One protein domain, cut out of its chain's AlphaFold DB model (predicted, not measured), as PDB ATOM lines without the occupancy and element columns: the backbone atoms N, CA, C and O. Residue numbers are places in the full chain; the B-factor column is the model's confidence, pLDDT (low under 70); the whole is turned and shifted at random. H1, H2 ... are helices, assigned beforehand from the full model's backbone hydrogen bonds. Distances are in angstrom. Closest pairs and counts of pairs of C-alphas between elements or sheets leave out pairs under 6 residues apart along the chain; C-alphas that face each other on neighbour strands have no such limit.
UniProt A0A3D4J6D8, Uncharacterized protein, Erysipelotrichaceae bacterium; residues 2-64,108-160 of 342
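This is residues 2 to 64 and 108 to 160 of the 342 residues of an uncharacterized protein of Erysipelotrichaceae bacterium (UniProt A0A3D4J6D8). Three helices, H1, H4 and H5, lie side by side in a row, each running opposite to its neighbour, and the longest helix, H6, carries on from the end of H5 at a change of direction and leaves the row as a long arm. The short helices H2 and H3 fold back beyond the end of H1, H3 packs on the first part of H6, and residues 145 to 160 stick out freely. You will find 116 residues printed with six named helices, H1 to H6 in that order along the chain, and no named strand; the class is all helix. The whole is only just extended, close to loose, with a radius of gyration of the C-alphas of 20.6 A and spans of 74 by 30 by 20 A, the arm adding to the length.

Start at H6, residues 128 to 159. With its residues 130 to 141 alone it touches H3, residues 33 to 39; look at the closest C-alphas, those of Met 34 and Gly 137, 4.3 A apart. These two run opposite ways at a shallow tilt of 17 degrees. H3 also touches H2, residues 22 to 26, closest at the C-alphas of Gly 23 and Ile 39, 6.7 A apart. Go back to the start of H6: it and H5, residues 109 to 126, meet only through their link. H5 touches H4, residues 44 to 62, at the C-alphas of Leu 53 and Ile 119, the closest, 6.0 A apart, opposite ways at a shallow tilt of 14 degrees. H4 touches H1, residues 2 to 20, where the closest C-alphas, those of Tyr 16 and Gly 47, are 4.8 A apart; they run opposite ways at a shallow tilt of 33 degrees, only just short of steep. H1 and H5 are apart, as are H4 and H6. In the six helices each O i to N i+4 pair is within hydrogen-bond range.

Find C-alpha 128 at (-1.148, 14.439, -15.676); from there H6 runs 46.2 A to C-alpha 159 at (10.733, 47.958, -45.157). H1 begins at C-alpha 2, (-34.322, 5.527, -9.831), and is 26.9 A long. H4 measures 26.6 A, H5 25.7 A, H3 10.1 A and H2 6.3 A.

The two C-alphas farthest apart are those of Gly 64 and Asn 160, 74.1 A. Residues 65 to 107 are not printed, and C-alphas 64 and 108 are 10.1 A apart across this cut, which lies in the link from H4 to H5. Of the links that are printed whole, H2 to H3 is short and the others are tight. The mean pLDDT of the printed part is 91.3, and no printed residue is under 70.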
ATOM      1  N   PHE A   2     -34.300   5.110  -8.412       70.38
ATOM      2  CA  PHE A   2     -34.322   5.527  -9.831       70.38
ATOM      3  C   PHE A   2     -33.726   6.913 -10.146       70.38
ATOM      4  O   PHE A   2     -32.913   7.032 -11.057       70.38
ATOM      5  N   LYS A   3     -34.055   7.960  -9.371       77.81
ATOM      6  CA  LYS A   3     -33.549   9.327  -9.625       77.81
ATOM      7  C   LYS A   3     -32.017   9.432  -9.595       77.81
ATOM      8  O   LYS A   3     -31.449  10.166 -10.390       77.81
ATOM      9  N   LYS A   4     -31.341   8.690  -8.707       77.88
ATOM     10  CA  LYS A   4     -29.870   8.726  -8.608       77.88
ATOM     11  C   LYS A   4     -29.208   8.048  -9.801       77.88
ATOM     12  O   LYS A   4     -28.224   8.567 -10.299       77.88
ATOM     13  N   ILE A   5     -29.783   6.943 -10.276       82.19
ATOM     14  CA  ILE A   5     -29.301   6.235 -11.468       82.19
ATOM     15  C   ILE A   5     -29.400   7.158 -12.686       82.19
ATOM     16  O   ILE A   5     -28.405   7.351 -13.368       82.19
ATOM     17  N   ILE A   6     -30.549   7.815 -12.889       87.25
ATOM     18  CA  ILE A   6     -30.752   8.753 -14.005       87.25
ATOM     19  C   ILE A   6     -29.737   9.904 -13.953       87.25
ATOM     20  O   ILE A   6     -29.082  10.183 -14.952       87.25
ATOM     21  N   VAL A   7     -29.565  10.549 -12.793       88.56
ATOM     22  CA  VAL A   7     -28.628  11.679 -12.652       88.56
ATOM     23  C   VAL A   7     -27.175  11.237 -12.835       88.56
ATOM     24  O   VAL A   7     -26.413  11.926 -13.504       88.56
ATOM     25  N   SER A   8     -26.780  10.085 -12.287       90.31
ATOM     26  CA  SER A   8     -25.428   9.546 -12.465       90.31
ATOM     27  C   SER A   8     -25.145   9.147 -13.914       90.31
ATOM     28  O   SER A   8     -24.070   9.457 -14.416       90.31
ATOM     29  N   SER A   9     -26.101   8.527 -14.610       91.62
ATOM     30  CA  SER A   9     -25.972   8.201 -16.035       91.62
ATOM     31  C   SER A   9     -25.886   9.456 -16.906       91.62
ATOM     32  O   SER A   9     -25.051   9.510 -17.805       91.62
ATOM     33  N   ALA A  10     -26.690  10.483 -16.617       94.00
ATOM     34  CA  ALA A  10     -26.627  11.761 -17.324       94.00
ATOM     35  C   ALA A  10     -25.285  12.474 -17.096       94.00
ATOM     36  O   ALA A  10     -24.654  12.908 -18.055       94.00
ATOM     37  N   LEU A  11     -24.810  12.544 -15.845       94.75
ATOM     38  CA  LEU A  11     -23.513  13.139 -15.511       94.75
ATOM     39  C   LEU A  11     -22.360  12.400 -16.195       94.75
ATOM     40  O   LEU A  11     -21.464  13.042 -16.737       94.75
ATOM     41  N   PHE A  12     -22.399  11.065 -16.198       96.81
ATOM     42  CA  PHE A  12     -21.418  10.255 -16.911       96.81
ATOM     43  C   PHE A  12     -21.387  10.617 -18.398       96.81
ATOM     44  O   PHE A  12     -20.326  10.943 -18.921       96.81
ATOM     45  N   GLY A  13     -22.551  10.595 -19.057       94.06
ATOM     46  CA  GLY A  13     -22.668  10.891 -20.485       94.06
ATOM     47  C   GLY A  13     -22.196  12.298 -20.842       94.06
ATOM     48  O   GLY A  13     -21.499  12.461 -21.836       94.06
ATOM     49  N   LEU A  14     -22.504  13.296 -20.007       95.38
ATOM     50  CA  LEU A  14     -22.058  14.676 -20.208       95.38
ATOM     51  C   LEU A  14     -20.537  14.815 -20.110       95.38
ATOM     52  O   LEU A  14     -19.925  15.390 -21.003       95.38
ATOM     53  N   VAL A  15     -19.919  14.282 -19.051       95.12
ATOM     54  CA  VAL A  15     -18.461  14.388 -18.858       95.12
ATOM     55  C   VAL A  15     -17.718  13.601 -19.935       95.12
ATOM     56  O   VAL A  15     -16.784  14.120 -20.541       95.12
ATOM     57  N   TYR A  16     -18.153  12.369 -20.202       95.94
ATOM     58  CA  TYR A  16     -17.563  11.534 -21.243       95.94
ATOM     59  C   TYR A  16     -17.697  12.181 -22.626       95.94
ATOM     60  O   TYR A  16     -16.706  12.297 -23.346       95.94
ATOM     61  N   GLY A  17     -18.902  12.639 -22.978       92.56
ATOM     62  CA  GLY A  17     -19.184  13.271 -24.265       92.56
ATOM     63  C   GLY A  17     -18.417  14.576 -24.463       92.56
ATOM     64  O   GLY A  17     -17.873  14.793 -25.537       92.56
ATOM     65  N   PHE A  18     -18.300  15.411 -23.426       92.31
ATOM     66  CA  PHE A  18     -17.502  16.636 -23.501       92.31
ATOM     67  C   PHE A  18     -16.026  16.344 -23.783       92.31
ATOM     68  O   PHE A  18     -15.442  16.958 -24.664       92.31
ATOM     69  N   ILE A  19     -15.427  15.397 -23.052       92.69
ATOM     70  CA  ILE A  19     -13.999  15.071 -23.192       92.69
ATOM     71  C   ILE A  19     -13.712  14.439 -24.558       92.69
ATOM     72  O   ILE A  19     -12.749  14.815 -25.216       92.69
ATOM     73  N   THR A  20     -14.543  13.489 -24.985       90.75
ATOM     74  CA  THR A  20     -14.307  12.740 -26.231       90.75
ATOM     75  C   THR A  20     -14.616  13.543 -27.490       90.75
ATOM     76  O   THR A  20     -13.962  13.325 -28.503       90.75
ATOM     77  N   ASN A  21     -15.539  14.505 -27.410       90.56
ATOM     78  CA  ASN A  21     -15.940  15.337 -28.547       90.56
ATOM     79  C   ASN A  21     -15.437  16.786 -28.422       90.56
ATOM     80  O   ASN A  21     -15.960  17.674 -29.089       90.56
ATOM     81  N   TYR A  22     -14.443  17.054 -27.565       88.38
ATOM     82  CA  TYR A  22     -13.961  18.415 -27.308       88.38
ATOM     83  C   TYR A  22     -13.542  19.144 -28.595       88.38
ATOM     84  O   TYR A  22     -13.944  20.284 -28.814       88.38
ATOM     85  N   GLY A  23     -12.808  18.467 -29.485       83.31
ATOM     86  CA  GLY A  23     -12.379  19.044 -30.763       83.31
ATOM     87  C   GLY A  23     -13.540  19.440 -31.679       83.31
ATOM     88  O   GLY A  23     -13.538  20.535 -32.236       83.31
ATOM     89  N   GLU A  24     -14.565  18.589 -31.779       86.75
ATOM     90  CA  GLU A  24     -15.775  18.871 -32.564       86.75
ATOM     91  C   GLU A  24     -16.586  20.030 -31.965       86.75
ATOM     92  O   GLU A  24     -17.128  20.852 -32.701       86.75
ATOM     93  N   LEU A  25     -16.637  20.128 -30.631       86.56
ATOM     94  CA  LEU A  25     -17.354  21.189 -29.918       86.56
ATOM     95  C   LEU A  25     -16.707  22.571 -30.090       86.56
ATOM     96  O   LEU A  25     -17.423  23.571 -30.124       86.56
ATOM     97  N   VAL A  26     -15.376  22.639 -30.183       82.06
ATOM     98  CA  VAL A  26     -14.636  23.893 -30.430       82.06
ATOM     99  C   VAL A  26     -14.676  24.283 -31.917       82.06
ATOM    100  O   VAL A  26     -14.680  25.470 -32.257       82.06
ATOM    101  N   GLY A  27     -14.777  23.289 -32.801       81.31
ATOM    102  CA  GLY A  27     -14.749  23.451 -34.249       81.31
ATOM    103  C   GLY A  27     -13.316  23.445 -34.778       81.31
ATOM    104  O   GLY A  27     -12.462  24.197 -34.313       81.31
ATOM    105  N   GLU A  28     -13.050  22.607 -35.782       72.88
ATOM    106  CA  GLU A  28     -11.691  22.305 -36.262       72.88
ATOM    107  C   GLU A  28     -10.894  23.540 -36.722       72.88
ATOM    108  O   GLU A  28      -9.670  23.583 -36.574       72.88
ATOM    109  N   ASN A  29     -11.589  24.574 -37.207       76.00
ATOM    110  CA  ASN A  29     -10.991  25.833 -37.664       76.00
ATOM    111  C   ASN A  29     -10.580  26.780 -36.522       76.00
ATOM    112  O   ASN A  29      -9.836  27.723 -36.766       76.00
ATOM    113  N   ASN A  30     -11.034  26.531 -35.290       78.44
ATOM    114  CA  ASN A  30     -10.781  27.389 -34.126       78.44
ATOM    115  C   ASN A  30      -9.792  26.772 -33.126       78.44
ATOM    116  O   ASN A  30      -9.554  27.347 -32.066       78.44
ATOM    117  N   LEU A  31      -9.234  25.594 -33.426       82.75
ATOM    118  CA  LEU A  31      -8.336  24.891 -32.513       82.75
ATOM    119  C   LEU A  31      -6.961  25.561 -32.461       82.75
ATOM    120  O   LEU A  31      -6.193  25.493 -33.433       82.75
ATOM    121  N   SER A  32      -6.626  26.114 -31.295       83.81
ATOM    122  CA  SER A  32      -5.277  26.587 -30.984       83.81
ATOM    123  C   SER A  32      -4.274  25.426 -30.936       83.81
ATOM    124  O   SER A  32      -4.641  24.248 -30.880       83.81
ATOM    125  N   LEU A  33      -2.975  25.744 -30.919       84.75
ATOM    126  CA  LEU A  33      -1.928  24.737 -30.706       84.75
ATOM    127  C   LEU A  33      -2.093  23.999 -29.368       84.75
ATOM    128  O   LEU A  33      -1.866  22.790 -29.304       84.75
ATOM    129  N   MET A  34      -2.552  24.698 -28.325       87.31
ATOM    130  CA  MET A  34      -2.864  24.090 -27.030       87.31
ATOM    131  C   MET A  34      -4.031  23.110 -27.131       87.31
ATOM    132  O   MET A  34      -3.918  21.991 -26.631       87.31
ATOM    133  N   ASP A  35      -5.116  23.487 -27.814       87.50
ATOM    134  CA  ASP A  35      -6.288  22.619 -27.977       87.50
ATOM    135  C   ASP A  35      -5.910  21.332 -28.713       87.50
ATOM    136  O   ASP A  35      -6.256  20.225 -28.290       87.50
ATOM    137  N   ARG A  36      -5.116  21.463 -29.778       87.62
ATOM    138  CA  ARG A  36      -4.591  20.321 -30.534       87.62
ATOM    139  C   ARG A  36      -3.760  19.409 -29.640       87.62
ATOM    140  O   ARG A  36      -3.952  18.195 -29.684       87.62
ATOM    141  N   ALA A  37      -2.886  19.969 -28.806       89.12
ATOM    142  CA  ALA A  37      -2.038  19.191 -27.913       89.12
ATOM    143  C   ALA A  37      -2.861  18.404 -26.878       89.12
ATOM    144  O   ALA A  37      -2.673  17.190 -26.745       89.12
ATOM    145  N   ILE A  38      -3.824  19.040 -26.199       90.56
ATOM    146  CA  ILE A  38      -4.636  18.366 -25.171       90.56
ATOM    147  C   ILE A  38      -5.576  17.308 -25.755       90.56
ATOM    148  O   ILE A  38      -5.736  16.250 -25.140       90.56
ATOM    149  N   ILE A  39      -6.140  17.529 -26.952       89.69
ATOM    150  CA  ILE A  39      -7.024  16.562 -27.626       89.69
ATOM    151  C   ILE A  39      -6.307  15.227 -27.839       89.69
ATOM    152  O   ILE A  39      -6.905  14.175 -27.618       89.69
ATOM    153  N   THR A  40      -5.006  15.237 -28.157       87.81
ATOM    154  CA  THR A  40      -4.235  13.988 -28.323       87.81
ATOM    155  C   THR A  40      -4.156  13.135 -27.054       87.81
ATOM    156  O   THR A  40      -3.843  11.945 -27.131       87.81
ATOM    157  N   LYS A  41      -4.412  13.728 -25.880       91.31
ATOM    158  CA  LYS A  41      -4.371  13.056 -24.573       91.31
ATOM    159  C   LYS A  41      -5.751  12.850 -23.951       91.31
ATOM    160  O   LYS A  41      -5.855  12.098 -22.985       91.31
ATOM    161  N   MET A  42      -6.803  13.460 -24.497       91.12
ATOM    162  CA  MET A  42      -8.197  13.260 -24.084       91.12
ATOM    163  C   MET A  42      -8.810  12.011 -24.737       91.12
ATOM    164  O   MET A  42      -9.866  12.062 -25.362       91.12
ATOM    165  N   ASP A  43      -8.142  10.865 -24.602       89.06
ATOM    166  CA  ASP A  43      -8.616   9.618 -25.201       89.06
ATOM    167  C   ASP A  43      -9.904   9.091 -24.514       89.06
ATOM    168  O   ASP A  43     -10.261   9.506 -23.401       89.06
ATOM    169  N   PRO A  44     -10.629   8.136 -25.130       92.69
ATOM    170  CA  PRO A  44     -11.829   7.568 -24.519       92.69
ATOM    171  C   PRO A  44     -11.586   6.955 -23.133       92.69
ATOM    172  O   PRO A  44     -12.494   6.948 -22.300       92.69
ATOM    173  N   LYS A  45     -10.372   6.463 -22.842       93.00
ATOM    174  CA  LYS A  45     -10.034   5.909 -21.523       93.00
ATOM    175  C   LYS A  45      -9.997   7.008 -20.466       93.00
ATOM    176  O   LYS A  45     -10.614   6.846 -19.413       93.00
ATOM    177  N   TYR A  46      -9.336   8.125 -20.754       94.12
ATOM    178  CA  TYR A  46      -9.333   9.324 -19.925       94.12
ATOM    179  C   TYR A  46     -10.763   9.825 -19.696       94.12
ATOM    180  O   TYR A  46     -11.167  10.023 -18.547       94.12
ATOM    181  N   GLY A  47     -11.568   9.914 -20.762       94.00
ATOM    182  CA  GLY A  47     -12.981  10.288 -20.683       94.00
ATOM    183  C   GLY A  47     -13.794   9.397 -19.740       94.00
ATOM    184  O   GLY A  47     -14.507   9.908 -18.874       94.00
ATOM    185  N   VAL A  48     -13.659   8.069 -19.848       96.31
ATOM    186  CA  VAL A  48     -14.351   7.115 -18.959       96.31
ATOM    187  C   VAL A  48     -13.916   7.297 -17.507       96.31
ATOM    188  O   VAL A  48     -14.771   7.357 -16.622       96.31
ATOM    189  N   ILE A  49     -12.610   7.396 -17.238       95.50
ATOM    190  CA  ILE A  49     -12.099   7.526 -15.867       95.50
ATOM    191  C   ILE A  49     -12.593   8.831 -15.233       95.50
ATOM    192  O   ILE A  49     -13.112   8.809 -14.116       95.50
ATOM    193  N   MET A  50     -12.512   9.953 -15.950       96.25
ATOM    194  CA  MET A  50     -12.999  11.245 -15.459       96.25
ATOM    195  C   MET A  50     -14.509  11.243 -15.217       96.25
ATOM    196  O   MET A  50     -14.969  11.749 -14.189       96.25
ATOM    197  N   ALA A  51     -15.287  10.616 -16.101       96.62
ATOM    198  CA  ALA A  51     -16.726  10.464 -15.924       96.62
ATOM    199  C   ALA A  51     -17.067   9.606 -14.690       96.62
ATOM    200  O   ALA A  51     -17.948   9.972 -13.907       96.62
ATOM    201  N   LEU A  52     -16.337   8.511 -14.447       96.38
ATOM    202  CA  LEU A  52     -16.494   7.689 -13.240       96.38
ATOM    203  C   LEU A  52     -16.127   8.453 -11.965       96.38
ATOM    204  O   LEU A  52     -16.843   8.340 -10.968       96.38
ATOM    205  N   LEU A  53     -15.054   9.245 -11.980       96.50
ATOM    206  CA  LEU A  53     -14.648  10.071 -10.839       96.50
ATOM    207  C   LEU A  53     -15.696  11.150 -10.527       96.50
ATOM    208  O   LEU A  53     -16.057  11.328  -9.362       96.50
ATOM    209  N   ALA A  54     -16.251  11.810 -11.549       95.69
ATOM    210  CA  ALA A  54     -17.332  12.784 -11.392       95.69
ATOM    211  C   ALA A  54     -18.604  12.146 -10.801       95.69
ATOM    212  O   ALA A  54     -19.193  12.676  -9.852       95.69
ATOM    213  N   VAL A  55     -19.001  10.971 -11.304       96.06
ATOM    214  CA  VAL A  55     -20.121  10.194 -10.749       96.06
ATOM    215  C   VAL A  55     -19.835   9.759  -9.314       96.06
ATOM    216  O   VAL A  55     -20.697   9.915  -8.447       96.06
ATOM    217  N   GLY A  56     -18.632   9.261  -9.032       93.81
ATOM    218  CA  GLY A  56     -18.201   8.883  -7.689       93.81
ATOM    219  C   GLY A  56     -18.320  10.049  -6.710       93.81
ATOM    220  O   GLY A  56     -18.883   9.894  -5.625       93.81
ATOM    221  N   LEU A  57     -17.890  11.243  -7.123       94.81
ATOM    222  CA  LEU A  57     -17.993  12.458  -6.321       94.81
ATOM    223  C   LEU A  57     -19.458  12.807  -6.024       94.81
ATOM    224  O   LEU A  57     -19.830  13.026  -4.868       94.81
ATOM    225  N   TYR A  58     -20.315  12.782  -7.048       93.62
ATOM    226  CA  TYR A  58     -21.758  12.982  -6.898       93.62
ATOM    227  C   TYR A  58     -22.389  11.976  -5.918       93.62
ATOM    228  O   TYR A  58     -23.196  12.351  -5.056       93.62
ATOM    229  N   LEU A  59     -22.019  10.698  -6.004       91.50
ATOM    230  CA  LEU A  59     -22.533   9.653  -5.118       91.50
ATOM    231  C   LEU A  59     -22.096   9.876  -3.666       91.50
ATOM    232  O   LEU A  59     -22.929   9.768  -2.765       91.50
ATOM    233  N   VAL A  60     -20.843  10.274  -3.428       91.56
ATOM    234  CA  VAL A  60     -20.344  10.628  -2.086       91.56
ATOM    235  C   VAL A  60     -21.132  11.801  -1.492       91.56
ATOM    236  O   VAL A  60     -21.504  11.772  -0.315       91.56
ATOM    237  N   PHE A  61     -21.446  12.827  -2.288       89.06
ATOM    238  CA  PHE A  61     -22.207  13.989  -1.813       89.06
ATOM    239  C   PHE A  61     -23.703  13.725  -1.602       89.06
ATOM    240  O   PHE A  61     -24.311  14.363  -0.731       89.06
ATOM    241  N   SER A  62     -24.283  12.799  -2.368       87.12
ATOM    242  CA  SER A  62     -25.709  12.447  -2.333       87.12
ATOM    243  C   SER A  62     -26.035  11.241  -1.441       87.12
ATOM    244  O   SER A  62     -27.215  10.915  -1.239       87.12
ATOM    245  N   TYR A  63     -25.025  10.550  -0.904       86.12
ATOM    246  CA  TYR A  63     -25.199   9.393  -0.027       86.12
ATOM    247  C   TYR A  63     -26.051   9.736   1.202       86.12
ATOM    248  O   TYR A  63     -25.871  10.793   1.801       86.12
ATOM    249  N   GLY A  64     -26.991   8.852   1.565       76.81
ATOM    250  CA  GLY A  64     -27.839   8.958   2.766       76.81
ATOM    251  C   GLY A  64     -28.707  10.221   2.890       76.81
ATOM    252  O   GLY A  64     -29.193  10.511   3.975       76.81
ATOM    253  N   LYS A 108     -20.458   9.485   7.346       86.44
ATOM    254  CA  LYS A 108     -19.592  10.002   8.417       86.44
ATOM    255  C   LYS A 108     -18.554  10.972   7.841       86.44
ATOM    256  O   LYS A 108     -17.855  10.632   6.886       86.44
ATOM    257  N   LYS A 109     -18.423  12.154   8.459       85.69
ATOM    258  CA  LYS A 109     -17.513  13.235   8.033       85.69
ATOM    259  C   LYS A 109     -16.089  12.770   7.666       85.69
ATOM    260  O   LYS A 109     -15.664  13.121   6.567       85.69
ATOM    261  N   PRO A 110     -15.365  11.977   8.489       89.00
ATOM    262  CA  PRO A 110     -14.003  11.561   8.145       89.00
ATOM    263  C   PRO A 110     -13.962  10.667   6.902       89.00
ATOM    264  O   PRO A 110     -13.166  10.911   6.005       89.00
ATOM    265  N   LEU A 111     -14.877   9.698   6.789       90.06
ATOM    266  CA  LEU A 111     -14.955   8.815   5.622       90.06
ATOM    267  C   LEU A 111     -15.282   9.599   4.346       90.06
ATOM    268  O   LEU A 111     -14.655   9.393   3.311       90.06
ATOM    269  N   LYS A 112     -16.234  10.535   4.435       90.50
ATOM    270  CA  LYS A 112     -16.593  11.415   3.322       90.50
ATOM    271  C   LYS A 112     -15.386  12.227   2.851       90.50
ATOM    272  O   LYS A 112     -15.146  12.303   1.652       90.50
ATOM    273  N   LEU A 113     -14.637  12.813   3.785       92.50
ATOM    274  CA  LEU A 113     -13.436  13.586   3.473       92.50
ATOM    275  C   LEU A 113     -12.377  12.710   2.791       92.50
ATOM    276  O   LEU A 113     -11.863  13.102   1.748       92.50
ATOM    277  N   CYS A 114     -12.109  11.511   3.317       95.12
ATOM    278  CA  CYS A 114     -11.169  10.566   2.712       95.12
ATOM    279  C   CYS A 114     -11.553  10.200   1.270       95.12
ATOM    280  O   CYS A 114     -10.691  10.203   0.396       95.12
ATOM    281  N   LEU A 115     -12.836   9.934   0.999       94.62
ATOM    282  CA  LEU A 115     -13.301   9.608  -0.353       94.62
ATOM    283  C   LEU A 115     -13.201  10.801  -1.306       94.62
ATOM    284  O   LEU A 115     -12.757  10.630  -2.437       94.62
ATOM    285  N   VAL A 116     -13.574  12.004  -0.859       95.06
ATOM    286  CA  VAL A 116     -13.437  13.222  -1.675       95.06
ATOM    287  C   VAL A 116     -11.973  13.459  -2.036       95.06
ATOM    288  O   VAL A 116     -11.667  13.655  -3.208       95.06
ATOM    289  N   ILE A 117     -11.064  13.383  -1.059       95.75
ATOM    290  CA  ILE A 117      -9.624  13.541  -1.296       95.75
ATOM    291  C   ILE A 117      -9.121  12.468  -2.268       95.75
ATOM    292  O   ILE A 117      -8.436  12.801  -3.228       95.75
ATOM    293  N   GLY A 118      -9.498  11.201  -2.069       96.62
ATOM    294  CA  GLY A 118      -9.100  10.104  -2.954       96.62
ATOM    295  C   GLY A 118      -9.553  10.308  -4.402       96.62
ATOM    296  O   GLY A 118      -8.766  10.101  -5.324       96.62
ATOM    297  N   ILE A 119     -10.787  10.773  -4.611       96.75
ATOM    298  CA  ILE A 119     -11.325  11.078  -5.944       96.75
ATOM    299  C   ILE A 119     -10.576  12.254  -6.583       96.75
ATOM    300  O   ILE A 119     -10.179  12.159  -7.741       96.75
ATOM    301  N   VAL A 120     -10.341  13.337  -5.836       95.25
ATOM    302  CA  VAL A 120      -9.628  14.522  -6.343       95.25
ATOM    303  C   VAL A 120      -8.178  14.188  -6.698       95.25
ATOM    304  O   VAL A 120      -7.720  14.552  -7.777       95.25
ATOM    305  N   LEU A 121      -7.466  13.451  -5.844       96.31
ATOM    306  CA  LEU A 121      -6.097  13.012  -6.128       96.31
ATOM    307  C   LEU A 121      -6.039  12.076  -7.339       96.31
ATOM    308  O   LEU A 121      -5.134  12.201  -8.159       96.31
ATOM    309  N   SER A 122      -7.022  11.184  -7.485       95.81
ATOM    310  CA  SER A 122      -7.128  10.309  -8.659       95.81
ATOM    311  C   SER A 122      -7.357  11.115  -9.936       95.81
ATOM    312  O   SER A 122      -6.715  10.838 -10.943       95.81
ATOM    313  N   ALA A 123      -8.211  12.144  -9.892       94.88
ATOM    314  CA  ALA A 123      -8.425  13.044 -11.023       94.88
ATOM    315  C   ALA A 123      -7.129  13.778 -11.396       94.88
ATOM    316  O   ALA A 123      -6.726  13.750 -12.552       94.88
ATOM    317  N   ILE A 124      -6.418  14.344 -10.414       93.94
ATOM    318  CA  ILE A 124      -5.131  15.023 -10.643       93.94
ATOM    319  C   ILE A 124      -4.111  14.076 -11.282       93.94
ATOM    320  O   ILE A 124      -3.412  14.471 -12.213       93.94
ATOM    321  N   PHE A 125      -4.016  12.842 -10.785       95.00
ATOM    322  CA  PHE A 125      -3.082  11.848 -11.302       95.00
ATOM    323  C   PHE A 125      -3.413  11.454 -12.746       95.00
ATOM    324  O   PHE A 125      -2.536  11.443 -13.606       95.00
ATOM    325  N   VAL A 126      -4.686  11.183 -13.030       94.81
ATOM    326  CA  VAL A 126      -5.153  10.770 -14.361       94.81
ATOM    327  C   VAL A 126      -5.069  11.920 -15.372       94.81
ATOM    328  O   VAL A 126      -4.834  11.670 -16.550       94.81
ATOM    329  N   SER A 127      -5.186  13.175 -14.929       94.75
ATOM    330  CA  SER A 127      -5.027  14.368 -15.773       94.75
ATOM    331  C   SER A 127      -3.570  14.776 -16.029       94.75
ATOM    332  O   SER A 127      -3.354  15.709 -16.800       94.75
ATOM    333  N   GLN A 128      -2.566  14.106 -15.445       94.38
ATOM    334  CA  GLN A 128      -1.148  14.439 -15.676       94.38
ATOM    335  C   GLN A 128      -0.754  14.459 -17.163       94.38
ATOM    336  O   GLN A 128      -0.165  15.451 -17.585       94.38
ATOM    337  N   PRO A 129      -1.102  13.455 -17.995       93.69
ATOM    338  CA  PRO A 129      -0.743  13.482 -19.413       93.69
ATOM    339  C   PRO A 129      -1.390  14.648 -20.169       93.69
ATOM    340  O   PRO A 129      -0.750  15.247 -21.026       93.69
ATOM    341  N   VAL A 130      -2.638  14.993 -19.830       93.50
ATOM    342  CA  VAL A 130      -3.361  16.125 -20.432       93.50
ATOM    343  C   VAL A 130      -2.719  17.450 -20.027       93.50
ATOM    344  O   VAL A 130      -2.536  18.321 -20.870       93.50
ATOM    345  N   LYS A 131      -2.319  17.590 -18.757       93.44
ATOM    346  CA  LYS A 131      -1.591  18.765 -18.263       93.44
ATOM    347  C   LYS A 131      -0.235  18.925 -18.956       93.44
ATOM    348  O   LYS A 131       0.083  20.024 -19.381       93.44
ATOM    349  N   LEU A 132       0.537  17.848 -19.096       94.56
ATOM    350  CA  LEU A 132       1.828  17.900 -19.787       94.56
ATOM    351  C   LEU A 132       1.667  18.327 -21.248       94.56
ATOM    352  O   LEU A 132       2.390  19.201 -21.704       94.56
ATOM    353  N   ALA A 133       0.671  17.784 -21.956       94.31
ATOM    354  CA  ALA A 133       0.388  18.205 -23.326       94.31
ATOM    355  C   ALA A 133      -0.082  19.666 -23.413       94.31
ATOM    356  O   ALA A 133       0.271  20.363 -24.359       94.31
ATOM    357  N   TYR A 134      -0.847  20.146 -22.430       92.88
ATOM    358  CA  TYR A 134      -1.201  21.561 -22.331       92.88
ATOM    359  C   TYR A 134       0.046  22.440 -22.174       92.88
ATOM    360  O   TYR A 134       0.191  23.419 -22.902       92.88
ATOM    361  N   ASP A 135       0.945  22.084 -21.251       94.06
ATOM    362  CA  ASP A 135       2.166  22.846 -20.973       94.06
ATOM    363  C   ASP A 135       3.097  22.855 -22.210       94.06
ATOM    364  O   ASP A 135       3.599  23.911 -22.591       94.06
ATOM    365  N   GLU A 136       3.251  21.718 -22.903       93.06
ATOM    366  CA  GLU A 136       3.983  21.621 -24.180       93.06
ATOM    367  C   GLU A 136       3.345  22.479 -25.285       93.06
ATOM    368  O   GLU A 136       4.039  23.234 -25.971       93.06
ATOM    369  N   GLY A 137       2.021  22.401 -25.450       92.12
ATOM    370  CA  GLY A 137       1.287  23.204 -26.429       92.12
ATOM    371  C   GLY A 137       1.394  24.705 -26.156       92.12
ATOM    372  O   GLY A 137       1.498  25.492 -27.095       92.12
ATOM    373  N   LEU A 138       1.424  25.101 -24.881       93.25
ATOM    374  CA  LEU A 138       1.630  26.486 -24.461       93.25
ATOM    375  C   LEU A 138       3.046  26.971 -24.800       93.25
ATOM    376  O   LEU A 138       3.202  28.091 -25.282       93.25
ATOM    377  N   THR A 139       4.073  26.143 -24.590       93.62
ATOM    378  CA  THR A 139       5.446  26.468 -25.003       93.62
ATOM    379  C   THR A 139       5.535  26.679 -26.512       93.62
ATOM    380  O   THR A 139       6.017  27.725 -26.937       93.62
ATOM    381  N   LEU A 140       5.003  25.751 -27.314       91.62
ATOM    382  CA  LEU A 140       5.009  25.861 -28.778       91.62
ATOM    383  C   LEU A 140       4.246  27.091 -29.275       91.62
ATOM    384  O   LEU A 140       4.693  27.769 -30.196       91.62
ATOM    385  N   TYR A 141       3.105  27.396 -28.656       90.94
ATOM    386  CA  TYR A 141       2.339  28.595 -28.972       90.94
ATOM    387  C   TYR A 141       3.146  29.872 -28.714       90.94
ATOM    388  O   TYR A 141       3.207  30.750 -29.572       90.94
ATOM    389  N   ASN A 142       3.814  29.961 -27.563       92.06
ATOM    390  CA  ASN A 142       4.641  31.119 -27.228       92.06
ATOM    391  C   ASN A 142       5.871  31.239 -28.145       92.06
ATOM    392  O   ASN A 142       6.245  32.349 -28.513       92.06
ATOM    393  N   GLU A 143       6.486  30.119 -28.538       93.69
ATOM    394  CA  GLU A 143       7.578  30.101 -29.519       93.69
ATOM    395  C   GLU A 143       7.112  30.577 -30.899       93.69
ATOM    396  O   GLU A 143       7.798  31.384 -31.527       93.69
ATOM    397  N   GLN A 144       5.936  30.135 -31.358       91.19
ATOM    398  CA  GLN A 144       5.351  30.612 -32.610       91.19
ATOM    399  C   GLN A 144       5.086  32.119 -32.557       91.19
ATOM    400  O   GLN A 144       5.461  32.828 -33.488       91.19
ATOM    401  N   LEU A 145       4.491  32.610 -31.469       92.81
ATOM    402  CA  LEU A 145       4.215  34.035 -31.300       92.81
ATOM    403  C   LEU A 145       5.510  34.861 -31.316       92.81
ATOM    404  O   LEU A 145       5.596  35.857 -32.028       92.81
ATOM    405  N   ALA A 146       6.545  34.419 -30.598       94.75
ATOM    406  CA  ALA A 146       7.844  35.090 -30.586       94.75
ATOM    407  C   ALA A 146       8.503  35.109 -31.977       94.75
ATOM    408  O   ALA A 146       9.101  36.110 -32.373       94.75
ATOM    409  N   LEU A 147       8.373  34.019 -32.736       95.25
ATOM    410  CA  LEU A 147       8.864  33.923 -34.108       95.25
ATOM    411  C   LEU A 147       8.094  34.861 -35.049       95.25
ATOM    412  O   LEU A 147       8.703  35.497 -35.905       95.25
ATOM    413  N   GLU A 148       6.773  34.964 -34.907       93.69
ATOM    414  CA  GLU A 148       5.940  35.895 -35.675       93.69
ATOM    415  C   GLU A 148       6.286  37.353 -35.359       93.69
ATOM    416  O   GLU A 148       6.477  38.142 -36.283       93.69
ATOM    417  N   GLU A 149       6.470  37.699 -34.083       95.69
ATOM    418  CA  GLU A 149       6.947  39.022 -33.668       95.69
ATOM    419  C   GLU A 149       8.343  39.335 -34.217       95.69
ATOM    420  O   GLU A 149       8.605  40.459 -34.647       95.69
ATOM    421  N   GLN A 150       9.253  38.355 -34.218       95.38
ATOM    422  CA  GLN A 150      10.585  38.525 -34.789       95.38
ATOM    423  C   GLN A 150      10.512  38.760 -36.300       95.38
ATOM    424  O   GLN A 150      11.116  39.712 -36.788       95.38
ATOM    425  N   ARG A 151       9.735  37.955 -37.034       95.12
ATOM    426  CA  ARG A 151       9.531  38.150 -38.478       95.12
ATOM    427  C   ARG A 151       8.895  39.500 -38.783       95.12
ATOM    428  O   ARG A 151       9.296  40.137 -39.748       95.12
ATOM    429  N   ALA A 152       7.931  39.945 -37.977       95.31
ATOM    430  CA  ALA A 152       7.310  41.256 -38.137       95.31
ATOM    431  C   ALA A 152       8.337  42.385 -37.955       95.31
ATOM    432  O   ALA A 152       8.398  43.286 -38.785       95.31
ATOM    433  N   LYS A 153       9.203  42.293 -36.937       95.50
ATOM    434  CA  LYS A 153      10.301  43.251 -36.722       95.50
ATOM    435  C   LYS A 153      11.328  43.231 -37.852       95.50
ATOM    436  O   LYS A 153      11.789  44.287 -38.266       95.50
ATOM    437  N   GLU A 154      11.699  42.052 -38.344       95.31
ATOM    438  CA  GLU A 154      12.624  41.910 -39.474       95.31
ATOM    439  C   GLU A 154      12.019  42.480 -40.765       95.31
ATOM    440  O   GLU A 154      12.703  43.200 -41.490       95.31
ATOM    441  N   ALA A 155      10.731  42.233 -41.020       94.25
ATOM    442  CA  ALA A 155      10.006  42.796 -42.156       94.25
ATOM    443  C   ALA A 155       9.874  44.322 -42.053       94.25
ATOM    444  O   ALA A 155      10.121  45.021 -43.032       94.25
ATOM    445  N   GLU A 156       9.550  44.855 -40.873       95.19
ATOM    446  CA  GLU A 156       9.489  46.299 -40.623       95.19
ATOM    447  C   GLU A 156      10.867  46.959 -40.778       95.19
ATOM    448  O   GLU A 156      10.982  48.033 -41.372       95.19
ATOM    449  N   ALA A 157      11.934  46.317 -40.295       95.81
ATOM    450  CA  ALA A 157      13.299  46.804 -40.468       95.81
ATOM    451  C   ALA A 157      13.730  46.787 -41.943       95.81
ATOM    452  O   ALA A 157      14.354  47.742 -42.401       95.81
ATOM    453  N   ALA A 158      13.375  45.740 -42.695       95.12
ATOM    454  CA  ALA A 158      13.639  45.655 -44.129       95.12
ATOM    455  C   ALA A 158      12.841  46.699 -44.923       95.12
ATOM    456  O   ALA A 158      13.390  47.338 -45.816       95.12
ATOM    457  N   TYR A 159      11.573  46.919 -44.564       96.50
ATOM    458  CA  TYR A 159      10.733  47.958 -45.157       96.50
ATOM    459  C   TYR A 159      11.350  49.344 -44.941       96.50
ATOM    460  O   TYR A 159      11.522  50.099 -45.894       96.50
ATOM    461  N   ASN A 160      11.724  49.669 -43.700       95.94
ATOM    462  CA  ASN A 160      12.255  50.981 -43.322       95.94
ATOM    463  C   ASN A 160      13.746  51.180 -43.654       95.94
ATOM    464  O   ASN A 160      14.280  52.256 -43.383       95.94
TER     465      ASN A 160